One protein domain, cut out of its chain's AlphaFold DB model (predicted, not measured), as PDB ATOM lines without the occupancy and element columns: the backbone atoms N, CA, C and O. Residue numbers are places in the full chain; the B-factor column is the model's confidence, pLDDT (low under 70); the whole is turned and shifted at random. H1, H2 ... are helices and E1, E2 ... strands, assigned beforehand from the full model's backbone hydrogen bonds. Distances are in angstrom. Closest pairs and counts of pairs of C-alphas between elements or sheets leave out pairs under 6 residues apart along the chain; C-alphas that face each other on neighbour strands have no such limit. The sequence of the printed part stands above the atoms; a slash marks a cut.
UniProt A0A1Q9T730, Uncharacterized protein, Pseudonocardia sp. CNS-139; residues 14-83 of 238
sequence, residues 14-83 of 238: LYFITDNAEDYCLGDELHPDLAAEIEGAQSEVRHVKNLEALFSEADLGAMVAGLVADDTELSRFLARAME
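Overview. This is residues 14 to 83 of the 238 residues of an uncharacterized protein of Pseudonocardia sp. CNS-139 (UniProt A0A1Q9T730). Two short strands side by side, E1 and E2, stand near the middle of an elongated, loosely built domain; helix H1 and the long loop of residues 18 to 31 lie toward one end, and three helices, H2, H3 and H4, make a loose group toward the other. In that group the chain turns a corner from H2 into H3 and then folds back, bringing H4 near H2. The 70 printed residues hold four named helices and two named strands, in the order E1, H1, E2, H2, H3, H4, and the class is mixed, helices and strands. The sheet has the order E1, E2 and is parallel. The whole is loose, with a radius of gyration of the C-alphas of 14.1 A, and spans 40 by 26 by 16 A.

Arrangement. E1, residues 14 to 17, and E2, residues 44 to 48, are parallel neighbours at 20 degrees. N 14 and O 44 are 2.8 A apart and N 48 and O 16 are 3.0 A apart, both within hydrogen-bond range. With H1, residues 32 to 39, they form a strand-helix-strand unit, two parallel neighbour strands with a helix between them along the chain, and its crossover is right-handed. The closest C-alphas of H1 and E2 are those of Ile 38 and Val 45, 7.5 A apart. The closest C-alphas of E1 and H2, residues 51 to 55, are those of Ile 17 and Leu 51, 6.9 A apart. H2 and H3, residues 58 to 64, touch only at the corner by their link, and only just, with 3 pairs of C-alphas within 8 A; the closest are those of Phe 55 and Gly 61, 5.4 A. H2 and H4, residues 71 to 81, are close but not clearly touching, with Glu 52 and Leu 78 closest at 7.8 A between C-alphas. H3 and H4 are only just apart, at 8.4 A. H1 is apart from H2, H3 and H4. Every O i to N i+4 pair is within hydrogen-bond range in H1, H2 and H4, and 2 of 3 in H3.

Along the chain. E1 begins at C-alpha 14 (-13.321, -40.674, -3.200). Residues 25 to 26 pair with 29 to 30, antiparallel, before H1, which is 10.3 A long. E2 measures 13.1 A, ending at C-alpha 48 (-16.851, -43.943, -12.531). H3 measures 10.1 A. H4 measures 15.0 A and ends at C-alpha 81 (-8.109, -32.309, -21.117).

Size, cuts and confidence. The C-alphas farthest apart are those of Asp 33 and Ala 69, 40.5 A. The printed part has no cut. The link E1 to H1, 14 residues, is long. The mean pLDDT of the printed part is 81.4; residues 41, 61, 65, 67 and 81 to 83 are under 70.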
ATOM      1  N   LEU A  14     -14.430 -40.402  -2.292       85.19
ATOM      2  CA  LEU A  14     -13.321 -40.674  -3.200       85.19
ATOM      3  C   LEU A  14     -13.882 -41.204  -4.521       85.19
ATOM      4  O   LEU A  14     -14.536 -42.245  -4.549       85.19
ATOM      5  N   TYR A  15     -13.596 -40.522  -5.624       89.19
ATOM      6  CA  TYR A  15     -13.963 -41.005  -6.952       89.19
ATOM      7  C   TYR A  15     -12.805 -41.775  -7.581       89.19
ATOM      8  O   TYR A  15     -11.723 -41.223  -7.783       89.19
ATOM      9  N   PHE A  16     -13.038 -43.045  -7.905       89.19
ATOM     10  CA  PHE A  16     -12.085 -43.894  -8.612       89.19
ATOM     11  C   PHE A  16     -12.478 -43.967 -10.089       89.19
ATOM     12  O   PHE A  16     -13.528 -44.514 -10.430       89.19
ATOM     13  N   ILE A  17     -11.647 -43.385 -10.955       91.56
ATOM     14  CA  ILE A  17     -11.931 -43.246 -12.388       91.56
ATOM     15  C   ILE A  17     -11.153 -44.306 -13.169       91.56
ATOM     16  O   ILE A  17      -9.932 -44.211 -13.268       91.56
ATOM     17  N   THR A  18     -11.832 -45.302 -13.736       89.06
ATOM     18  CA  THR A  18     -11.192 -46.324 -14.579       89.06
ATOM     19  C   THR A  18     -12.208 -47.005 -15.497       89.06
ATOM     20  O   THR A  18     -13.330 -47.264 -15.088       89.06
ATOM     21  N   ASP A  19     -11.809 -47.351 -16.722       89.62
ATOM     22  CA  ASP A  19     -12.594 -48.223 -17.621       89.62
ATOM     23  C   ASP A  19     -11.907 -49.588 -17.823       89.62
ATOM     24  O   ASP A  19     -12.249 -50.365 -18.712       89.62
ATOM     25  N   ASN A  20     -10.886 -49.890 -17.009       87.75
ATOM     26  CA  ASN A  20     -10.156 -51.149 -17.098       87.75
ATOM     27  C   ASN A  20     -10.939 -52.273 -16.402       87.75
ATOM     28  O   ASN A  20     -10.793 -52.529 -15.204       87.75
ATOM     29  N   ALA A  21     -11.761 -52.953 -17.199       87.88
ATOM     30  CA  ALA A  21     -12.542 -54.116 -16.793       87.88
ATOM     31  C   ALA A  21     -11.718 -55.406 -16.608       87.88
ATOM     32  O   ALA A  21     -12.279 -56.410 -16.179       87.88
ATOM     33  N   GLU A  22     -10.429 -55.418 -16.962       84.69
ATOM     34  CA  GLU A  22      -9.573 -56.598 -16.788       84.69
ATOM     35  C   GLU A  22      -8.956 -56.632 -15.387       84.69
ATOM     36  O   GLU A  22      -8.998 -57.671 -14.730       84.69
ATOM     37  N   ASP A  23      -8.450 -55.489 -14.914       86.88
ATOM     38  CA  ASP A  23      -7.672 -55.431 -13.671       86.88
ATOM     39  C   ASP A  23      -8.435 -54.821 -12.487       86.88
ATOM     40  O   ASP A  23      -8.192 -55.191 -11.338       86.88
ATOM     41  N   TYR A  24      -9.341 -53.867 -12.737       88.31
ATOM     42  CA  TYR A  24      -9.860 -52.993 -11.674       88.31
ATOM     43  C   TYR A  24     -11.378 -52.999 -11.516       88.31
ATOM     44  O   TYR A  24     -11.859 -52.595 -10.457       88.31
ATOM     45  N   CYS A  25     -12.131 -53.479 -12.507       89.06
ATOM     46  CA  CYS A  25     -13.594 -53.472 -12.474       89.06
ATOM     47  C   CYS A  25     -14.189 -54.841 -12.782       89.06
ATOM     48  O   CYS A  25     -13.713 -55.562 -13.651       89.06
ATOM     49  N   LEU A  26     -15.290 -55.170 -12.107       89.56
ATOM     50  CA  LEU A  26     -16.125 -56.327 -12.411       89.56
ATOM     51  C   LEU A  26     -17.502 -55.829 -12.877       89.56
ATOM     52  O   LEU A  26     -18.456 -55.744 -12.108       89.56
ATOM     53  N   GLY A  27     -17.602 -55.475 -14.159       88.38
ATOM     54  CA  GLY A  27     -18.793 -54.823 -14.708       88.38
ATOM     55  C   GLY A  27     -18.804 -53.324 -14.403       88.38
ATOM     56  O   GLY A  27     -17.888 -52.616 -14.811       88.38
ATOM     57  N   ASP A  28     -19.845 -52.842 -13.720       87.69
ATOM     58  CA  ASP A  28     -19.984 -51.424 -13.344       87.69
ATOM     59  C   ASP A  28     -19.451 -51.120 -11.929       87.69
ATOM     60  O   ASP A  28     -19.474 -49.971 -11.489       87.69
ATOM     61  N   GLU A  29     -18.937 -52.129 -11.224       90.81
ATOM     62  CA  GLU A  29     -18.410 -52.023  -9.860       90.81
ATOM     63  C   GLU A  29     -16.891 -52.255  -9.831       90.81
ATOM     64  O   GLU A  29     -16.338 -52.934 -10.701       90.81
ATOM     65  N   LEU A  30     -16.213 -51.709  -8.815       90.00
ATOM     66  CA  LEU A  30     -14.795 -51.993  -8.570       90.00
ATOM     67  C   LEU A  30     -14.597 -53.470  -8.237       90.00
ATOM     68  O   LEU A  30     -15.448 -54.109  -7.618       90.00
ATOM     69  N   HIS A  31     -13.439 -54.003  -8.613       93.00
ATOM     70  CA  HIS A  31     -13.054 -55.351  -8.238       93.00
ATOM     71  C   HIS A  31     -13.074 -55.495  -6.700       93.00
ATOM     72  O   HIS A  31     -12.537 -54.618  -6.012       93.00
ATOM     73  N   PRO A  32     -13.643 -56.579  -6.132       89.19
ATOM     74  CA  PRO A  32     -13.808 -56.725  -4.682       89.19
ATOM     75  C   PRO A  32     -12.510 -56.580  -3.881       89.19
ATOM     76  O   PRO A  32     -12.520 -55.997  -2.800       89.19
ATOM     77  N   ASP A  33     -11.389 -57.067  -4.422       88.75
ATOM     78  CA  ASP A  33     -10.083 -56.966  -3.760       88.75
ATOM     79  C   ASP A  33      -9.600 -55.511  -3.651       88.75
ATOM     80  O   ASP A  33      -9.066 -55.107  -2.620       88.75
ATOM     81  N   LEU A  34      -9.848 -54.706  -4.690       86.25
ATOM     82  CA  LEU A  34      -9.518 -53.282  -4.704       86.25
ATOM     83  C   LEU A  34     -10.462 -52.500  -3.783       86.25
ATOM     84  O   LEU A  34     -10.010 -51.665  -3.003       86.25
ATOM     85  N   ALA A  35     -11.763 -52.807  -3.813       86.69
ATOM     86  CA  ALA A  35     -12.736 -52.210  -2.900       86.69
ATOM     87  C   ALA A  35     -12.361 -52.469  -1.429       86.69
ATOM     88  O   ALA A  35     -12.360 -51.539  -0.625       86.69
ATOM     89  N   ALA A  36     -11.948 -53.697  -1.094       86.00
ATOM     90  CA  ALA A  36     -11.509 -54.061   0.251       86.00
ATOM     91  C   ALA A  36     -10.222 -53.339   0.690       86.00
ATOM     92  O   ALA A  36     -10.068 -53.023   1.871       86.00
ATOM     93  N   GLU A  37      -9.294 -53.060  -0.234       85.00
ATOM     94  CA  GLU A  37      -8.092 -52.271   0.071       85.00
ATOM     95  C   GLU A  37      -8.440 -50.804   0.369       85.00
ATOM     96  O   GLU A  37      -7.869 -50.212   1.288       85.00
ATOM     97  N   ILE A  38      -9.401 -50.231  -0.364       81.44
ATOM     98  CA  ILE A  38      -9.779 -48.819  -0.230       81.44
ATOM     99  C   ILE A  38     -10.741 -48.584   0.948       81.44
ATOM    100  O   ILE A  38     -10.630 -47.556   1.610       81.44
ATOM    101  N   GLU A  39     -11.629 -49.524   1.295       72.56
ATOM    102  CA  GLU A  39     -12.533 -49.401   2.459       72.56
ATOM    103  C   GLU A  39     -11.783 -49.166   3.787       72.56
ATOM    104  O   GLU A  39     -12.315 -48.548   4.714       72.56
ATOM    105  N   GLY A  40     -10.511 -49.571   3.872       71.75
ATOM    106  CA  GLY A  40      -9.632 -49.242   4.997       71.75
ATOM    107  C   GLY A  40      -9.387 -47.736   5.204       71.75
ATOM    108  O   GLY A  40      -8.946 -47.345   6.284       71.75
ATOM    109  N   ALA A  41      -9.694 -46.890   4.214       61.97
ATOM    110  CA  ALA A  41      -9.435 -45.449   4.202       61.97
ATOM    111  C   ALA A  41     -10.544 -44.573   4.827       61.97
ATOM    112  O   ALA A  41     -10.426 -43.354   4.803       61.97
ATOM    113  N   GLN A  42     -11.602 -45.158   5.410       71.75
ATOM    114  CA  GLN A  42     -12.722 -44.431   6.052       71.75
ATOM    115  C   GLN A  42     -13.512 -43.461   5.141       71.75
ATOM    116  O   GLN A  42     -14.222 -42.593   5.648       71.75
ATOM    117  N   SER A  43     -13.438 -43.607   3.817       77.25
ATOM    118  CA  SER A  43     -14.157 -42.766   2.846       77.25
ATOM    119  C   SER A  43     -15.100 -43.598   1.972       77.25
ATOM    120  O   SER A  43     -14.823 -44.761   1.687       77.25
ATOM    121  N   GLU A  44     -16.216 -43.006   1.529       86.62
ATOM    122  CA  GLU A  44     -17.102 -43.624   0.530       86.62
ATOM    123  C   GLU A  44     -16.401 -43.602  -0.834       86.62
ATOM    124  O   GLU A  44     -15.986 -42.540  -1.297       86.62
ATOM    125  N   VAL A  45     -16.263 -44.762  -1.480       86.12
ATOM    126  CA  VAL A  45     -15.615 -44.881  -2.793       86.12
ATOM    127  C   VAL A  45     -16.680 -45.021  -3.869       86.12
ATOM    128  O   VAL A  45     -17.483 -45.953  -3.831       86.12
ATOM    129  N   ARG A  46     -16.667 -44.124  -4.854       90.62
ATOM    130  CA  ARG A  46     -17.536 -44.199  -6.033       90.62
ATOM    131  C   ARG A  46     -16.716 -44.487  -7.275       90.62
ATOM    132  O   ARG A  46     -15.772 -43.768  -7.596       90.62
ATOM    133  N   HIS A  47     -17.095 -45.540  -7.982       91.25
ATOM    134  CA  HIS A  47     -16.512 -45.890  -9.266       91.25
ATOM    135  C   HIS A  47     -17.185 -45.114 -10.392       91.25
ATOM    136  O   HIS A  47     -18.411 -45.061 -10.467       91.25
ATOM    137  N   VAL A  48     -16.381 -44.567 -11.296       92.56
ATOM    138  CA  VAL A  48     -16.851 -43.943 -12.531       92.56
ATOM    139  C   VAL A  48     -15.958 -44.382 -13.687       92.56
ATOM    140  O   VAL A  48     -14.739 -44.445 -13.557       92.56
ATOM    141  N   LYS A  49     -16.552 -44.671 -14.847       89.25
ATOM    142  CA  LYS A  49     -15.793 -45.226 -15.982       89.25
ATOM    143  C   LYS A  49     -14.795 -44.243 -16.577       89.25
ATOM    144  O   LYS A  49     -13.730 -44.603 -17.061       89.25
ATOM    145  N   ASN A  50     -15.167 -42.971 -16.584       84.44
ATOM    146  CA  ASN A  50     -14.398 -41.912 -17.206       84.44
ATOM    147  C   ASN A  50     -14.746 -40.561 -16.569       84.44
ATOM    148  O   ASN A  50     -15.650 -40.448 -15.736       84.44
ATOM    149  N   LEU A  51     -14.010 -39.529 -16.972       81.50
ATOM    150  CA  LEU A  51     -14.220 -38.166 -16.490       81.50
ATOM    151  C   LEU A  51     -15.612 -37.627 -16.846       81.50
ATOM    152  O   LEU A  51     -16.193 -36.890 -16.062       81.50
ATOM    153  N   GLU A  52     -16.181 -38.011 -17.987       80.75
ATOM    154  CA  GLU A  52     -17.530 -37.582 -18.380       80.75
ATOM    155  C   GLU A  52     -18.600 -38.095 -17.398       80.75
ATOM    156  O   GLU A  52     -19.456 -37.330 -16.946       80.75
ATOM    157  N   ALA A  53     -18.505 -39.365 -16.996       85.75
ATOM    158  CA  ALA A  53     -19.349 -39.948 -15.959       85.75
ATOM    159  C   ALA A  53     -19.140 -39.250 -14.608       85.75
ATOM    160  O   ALA A  53     -20.118 -38.937 -13.936       85.75
ATOM    161  N   LEU A  54     -17.889 -38.921 -14.254       87.56
ATOM    162  CA  LEU A  54     -17.581 -38.170 -13.035       87.56
ATOM    163  C   LEU A  54     -18.285 -36.806 -12.995       87.56
ATOM    164  O   LEU A  54     -18.862 -36.433 -11.980       87.56
ATOM    165  N   PHE A  55     -18.247 -36.052 -14.094       80.94
ATOM    166  CA  PHE A  55     -18.872 -34.727 -14.156       80.94
ATOM    167  C   PHE A  55     -20.399 -34.772 -14.252       80.94
ATOM    168  O   PHE A  55     -21.055 -33.762 -14.004       80.94
ATOM    169  N   SER A  56     -20.960 -35.938 -14.575       82.19
ATOM    170  CA  SER A  56     -22.405 -36.174 -14.565       82.19
ATOM    171  C   SER A  56     -22.956 -36.446 -13.158       82.19
ATOM    172  O   SER A  56     -24.173 -36.419 -12.965       82.19
ATOM    173  N   GLU A  57     -22.090 -36.676 -12.165       86.62
ATOM    174  CA  GLU A  57     -22.484 -36.818 -10.762       86.62
ATOM    175  C   GLU A  57     -22.977 -35.482 -10.201       86.62
ATOM    176  O   GLU A  57     -22.311 -34.452 -10.321       86.62
ATOM    177  N   ALA A  58     -24.144 -35.488  -9.550       75.69
ATOM    178  CA  ALA A  58     -24.824 -34.267  -9.107       75.69
ATOM    179  C   ALA A  58     -23.962 -33.390  -8.179       75.69
ATOM    180  O   ALA A  58     -24.027 -32.159  -8.250       75.69
ATOM    181  N   ASP A  59     -23.136 -34.026  -7.347       79.31
ATOM    182  CA  ASP A  59     -22.276 -33.355  -6.371       79.31
ATOM    183  C   ASP A  59     -21.134 -32.577  -7.053       79.31
ATOM    184  O   ASP A  59     -20.803 -31.461  -6.650       79.31
ATOM    185  N   LEU A  60     -20.568 -33.125  -8.133       77.38
ATOM    186  CA  LEU A  60     -19.484 -32.502  -8.901       77.38
ATOM    187  C   LEU A  60     -20.001 -31.575  -9.997       77.38
ATOM    188  O   LEU A  60     -19.390 -30.537 -10.257       77.38
ATOM    189  N   GLY A  61     -21.159 -31.889 -10.576       69.81
ATOM    190  CA  GLY A  61     -21.835 -31.042 -11.551       69.81
ATOM    191  C   GLY A  61     -22.070 -29.632 -11.009       69.81
ATOM    192  O   GLY A  61     -21.824 -28.660 -11.715       69.81
ATOM    193  N   ALA A  62     -22.434 -29.486  -9.729       74.31
ATOM    194  CA  ALA A  62     -22.593 -28.173  -9.097       74.31
ATOM    195  C   ALA A  62     -21.268 -27.400  -8.939       74.31
ATOM    196  O   ALA A  62     -21.255 -26.175  -9.074       74.31
ATOM    197  N   MET A  63     -20.156 -28.094  -8.673       72.62
ATOM    198  CA  MET A  63     -18.831 -27.469  -8.551       72.62
ATOM    199  C   MET A  63     -18.295 -27.018  -9.911       72.62
ATOM    200  O   MET A  63     -17.686 -25.954 -10.023       72.62
ATOM    201  N   VAL A  64     -18.548 -27.811 -10.953       70.00
ATOM    202  CA  VAL A  64     -18.029 -27.566 -12.305       70.00
ATOM    203  C   VAL A  64     -18.932 -26.631 -13.107       70.00
ATOM    204  O   VAL A  64     -18.426 -25.864 -13.920       70.00
ATOM    205  N   ALA A  65     -20.235 -26.579 -12.813       69.06
ATOM    206  CA  ALA A  65     -21.167 -25.619 -13.411       69.06
ATOM    207  C   ALA A  65     -20.773 -24.149 -13.169       69.06
ATOM    208  O   ALA A  65     -21.225 -23.266 -13.890       69.06
ATOM    209  N   GLY A  66     -19.931 -23.866 -12.167       71.06
ATOM    210  CA  GLY A  66     -19.358 -22.533 -11.950       71.06
ATOM    211  C   GLY A  66     -18.098 -22.232 -12.772       71.06
ATOM    212  O   GLY A  66     -17.693 -21.073 -12.851       71.06
ATOM    213  N   LEU A  67     -17.462 -23.249 -13.362       68.75
ATOM    214  CA  LEU A  67     -16.193 -23.133 -14.091       68.75
ATOM    215  C   LEU A  67     -16.378 -22.941 -15.602       68.75
ATOM    216  O   LEU A  67     -15.438 -22.530 -16.279       68.75
ATOM    217  N   VAL A  68     -17.570 -23.221 -16.127       76.81
ATOM    218  CA  VAL A  68     -17.895 -23.171 -17.560       76.81
ATOM    219  C   VAL A  68     -19.299 -22.611 -17.753       76.81
ATOM    220  O   VAL A  68     -20.208 -22.933 -16.994       76.81
ATOM    221  N   ALA A  69     -19.474 -21.731 -18.742       79.44
ATOM    222  CA  ALA A  69     -20.718 -20.981 -18.919       79.44
ATOM    223  C   ALA A  69     -21.867 -21.836 -19.478       79.44
ATOM    224  O   ALA A  69     -23.035 -21.502 -19.267       79.44
ATOM    225  N   ASP A  70     -21.542 -22.913 -20.196       83.81
ATOM    226  CA  ASP A  70     -22.497 -23.854 -20.776       83.81
ATOM    227  C   ASP A  70     -21.867 -25.232 -21.075       83.81
ATOM    228  O   ASP A  70     -20.647 -25.422 -21.020       83.81
ATOM    229  N   ASP A  71     -22.718 -26.198 -21.437       75.44
ATOM    230  CA  ASP A  71     -22.334 -27.580 -21.768       75.44
ATOM    231  C   ASP A  71     -21.351 -27.671 -22.951       75.44
ATOM    232  O   ASP A  71     -20.584 -28.634 -23.066       75.44
ATOM    233  N   THR A  72     -21.338 -26.674 -23.846       81.06
ATOM    234  CA  THR A  72     -20.426 -26.642 -24.999       81.06
ATOM    235  C   THR A  72     -19.012 -26.277 -24.555       81.06
ATOM    236  O   THR A  72     -18.041 -26.856 -25.050       81.06
ATOM    237  N   GLU A  73     -18.871 -25.340 -23.617       79.62
ATOM    238  CA  GLU A  73     -17.583 -25.016 -23.003       79.62
ATOM    239  C   GLU A  73     -17.046 -26.165 -22.154       79.62
ATOM    240  O   GLU A  73     -15.861 -26.480 -22.274       79.62
ATOM    241  N   LEU A  74     -17.907 -26.837 -21.379       75.44
ATOM    242  CA  LEU A  74     -17.527 -28.043 -20.640       75.44
ATOM    243  C   LEU A  74     -17.002 -29.119 -21.594       75.44
ATOM    244  O   LEU A  74     -15.890 -29.607 -21.425       75.44
ATOM    245  N   SER A  75     -17.756 -29.423 -22.652       75.31
ATOM    246  CA  SER A  75     -17.357 -30.416 -23.656       75.31
ATOM    247  C   SER A  75     -16.019 -30.065 -24.314       75.31
ATOM    248  O   SER A  75     -15.193 -30.942 -24.545       75.31
ATOM    249  N   ARG A  76     -15.761 -28.778 -24.587       79.44
ATOM    250  CA  ARG A  76     -14.484 -28.315 -25.153       79.44
ATOM    251  C   ARG A  76     -13.337 -28.424 -24.150       79.44
ATOM    252  O   ARG A  76     -12.230 -28.790 -24.539       79.44
ATOM    253  N   PHE A  77     -13.586 -28.098 -22.886       77.94
ATOM    254  CA  PHE A  77     -12.610 -28.256 -21.811       77.94
ATOM    255  C   PHE A  77     -12.235 -29.728 -21.635       77.94
ATOM    256  O   PHE A  77     -11.052 -30.054 -21.644       77.94
ATOM    257  N   LEU A  78     -13.230 -30.617 -21.570       71.62
ATOM    258  CA  LEU A  78     -13.018 -32.059 -21.471       71.62
ATOM    259  C   LEU A  78     -12.304 -32.607 -22.701       71.62
ATOM    260  O   LEU A  78     -11.319 -33.312 -22.545       71.62
ATOM    261  N   ALA A  79     -12.713 -32.219 -23.910       77.50
ATOM    262  CA  ALA A  79     -12.032 -32.627 -25.136       77.50
ATOM    263  C   ALA A  79     -10.557 -32.197 -25.161       77.50
ATOM    264  O   ALA A  79      -9.728 -32.932 -25.675       77.50
ATOM    265  N   ARG A  80     -10.218 -31.045 -24.572       74.19
ATOM    266  CA  ARG A  80      -8.834 -30.561 -24.462       74.19
ATOM    267  C   ARG A  80      -8.049 -31.216 -23.320       74.19
ATOM    268  O   ARG A  80      -6.843 -31.387 -23.425       74.19
ATOM    269  N   ALA A  81      -8.714 -31.567 -22.224       68.38
ATOM    270  CA  ALA A  81      -8.109 -32.309 -21.117       68.38
ATOM    271  C   ALA A  81      -7.891 -33.793 -21.466       68.38
ATOM    272  O   ALA A  81      -6.964 -34.413 -20.954       68.38
ATOM    273  N   MET A  82      -8.751 -34.340 -22.330       63.25
ATOM    274  CA  MET A  82      -8.713 -35.710 -22.844       63.25
ATOM    275  C   MET A  82      -8.035 -35.823 -24.211       63.25
ATOM    276  O   MET A  82      -7.863 -36.940 -24.702       63.25
ATOM    277  N   GLU A  83      -7.663 -34.703 -24.837       68.00
ATOM    278  CA  GLU A  83      -6.774 -34.714 -25.995       68.00
ATOM    279  C   GLU A  83      -5.531 -35.492 -25.553       68.00
ATOM    280  O   GLU A  83      -4.935 -35.121 -24.535       68.00
TER     281      GLU A  83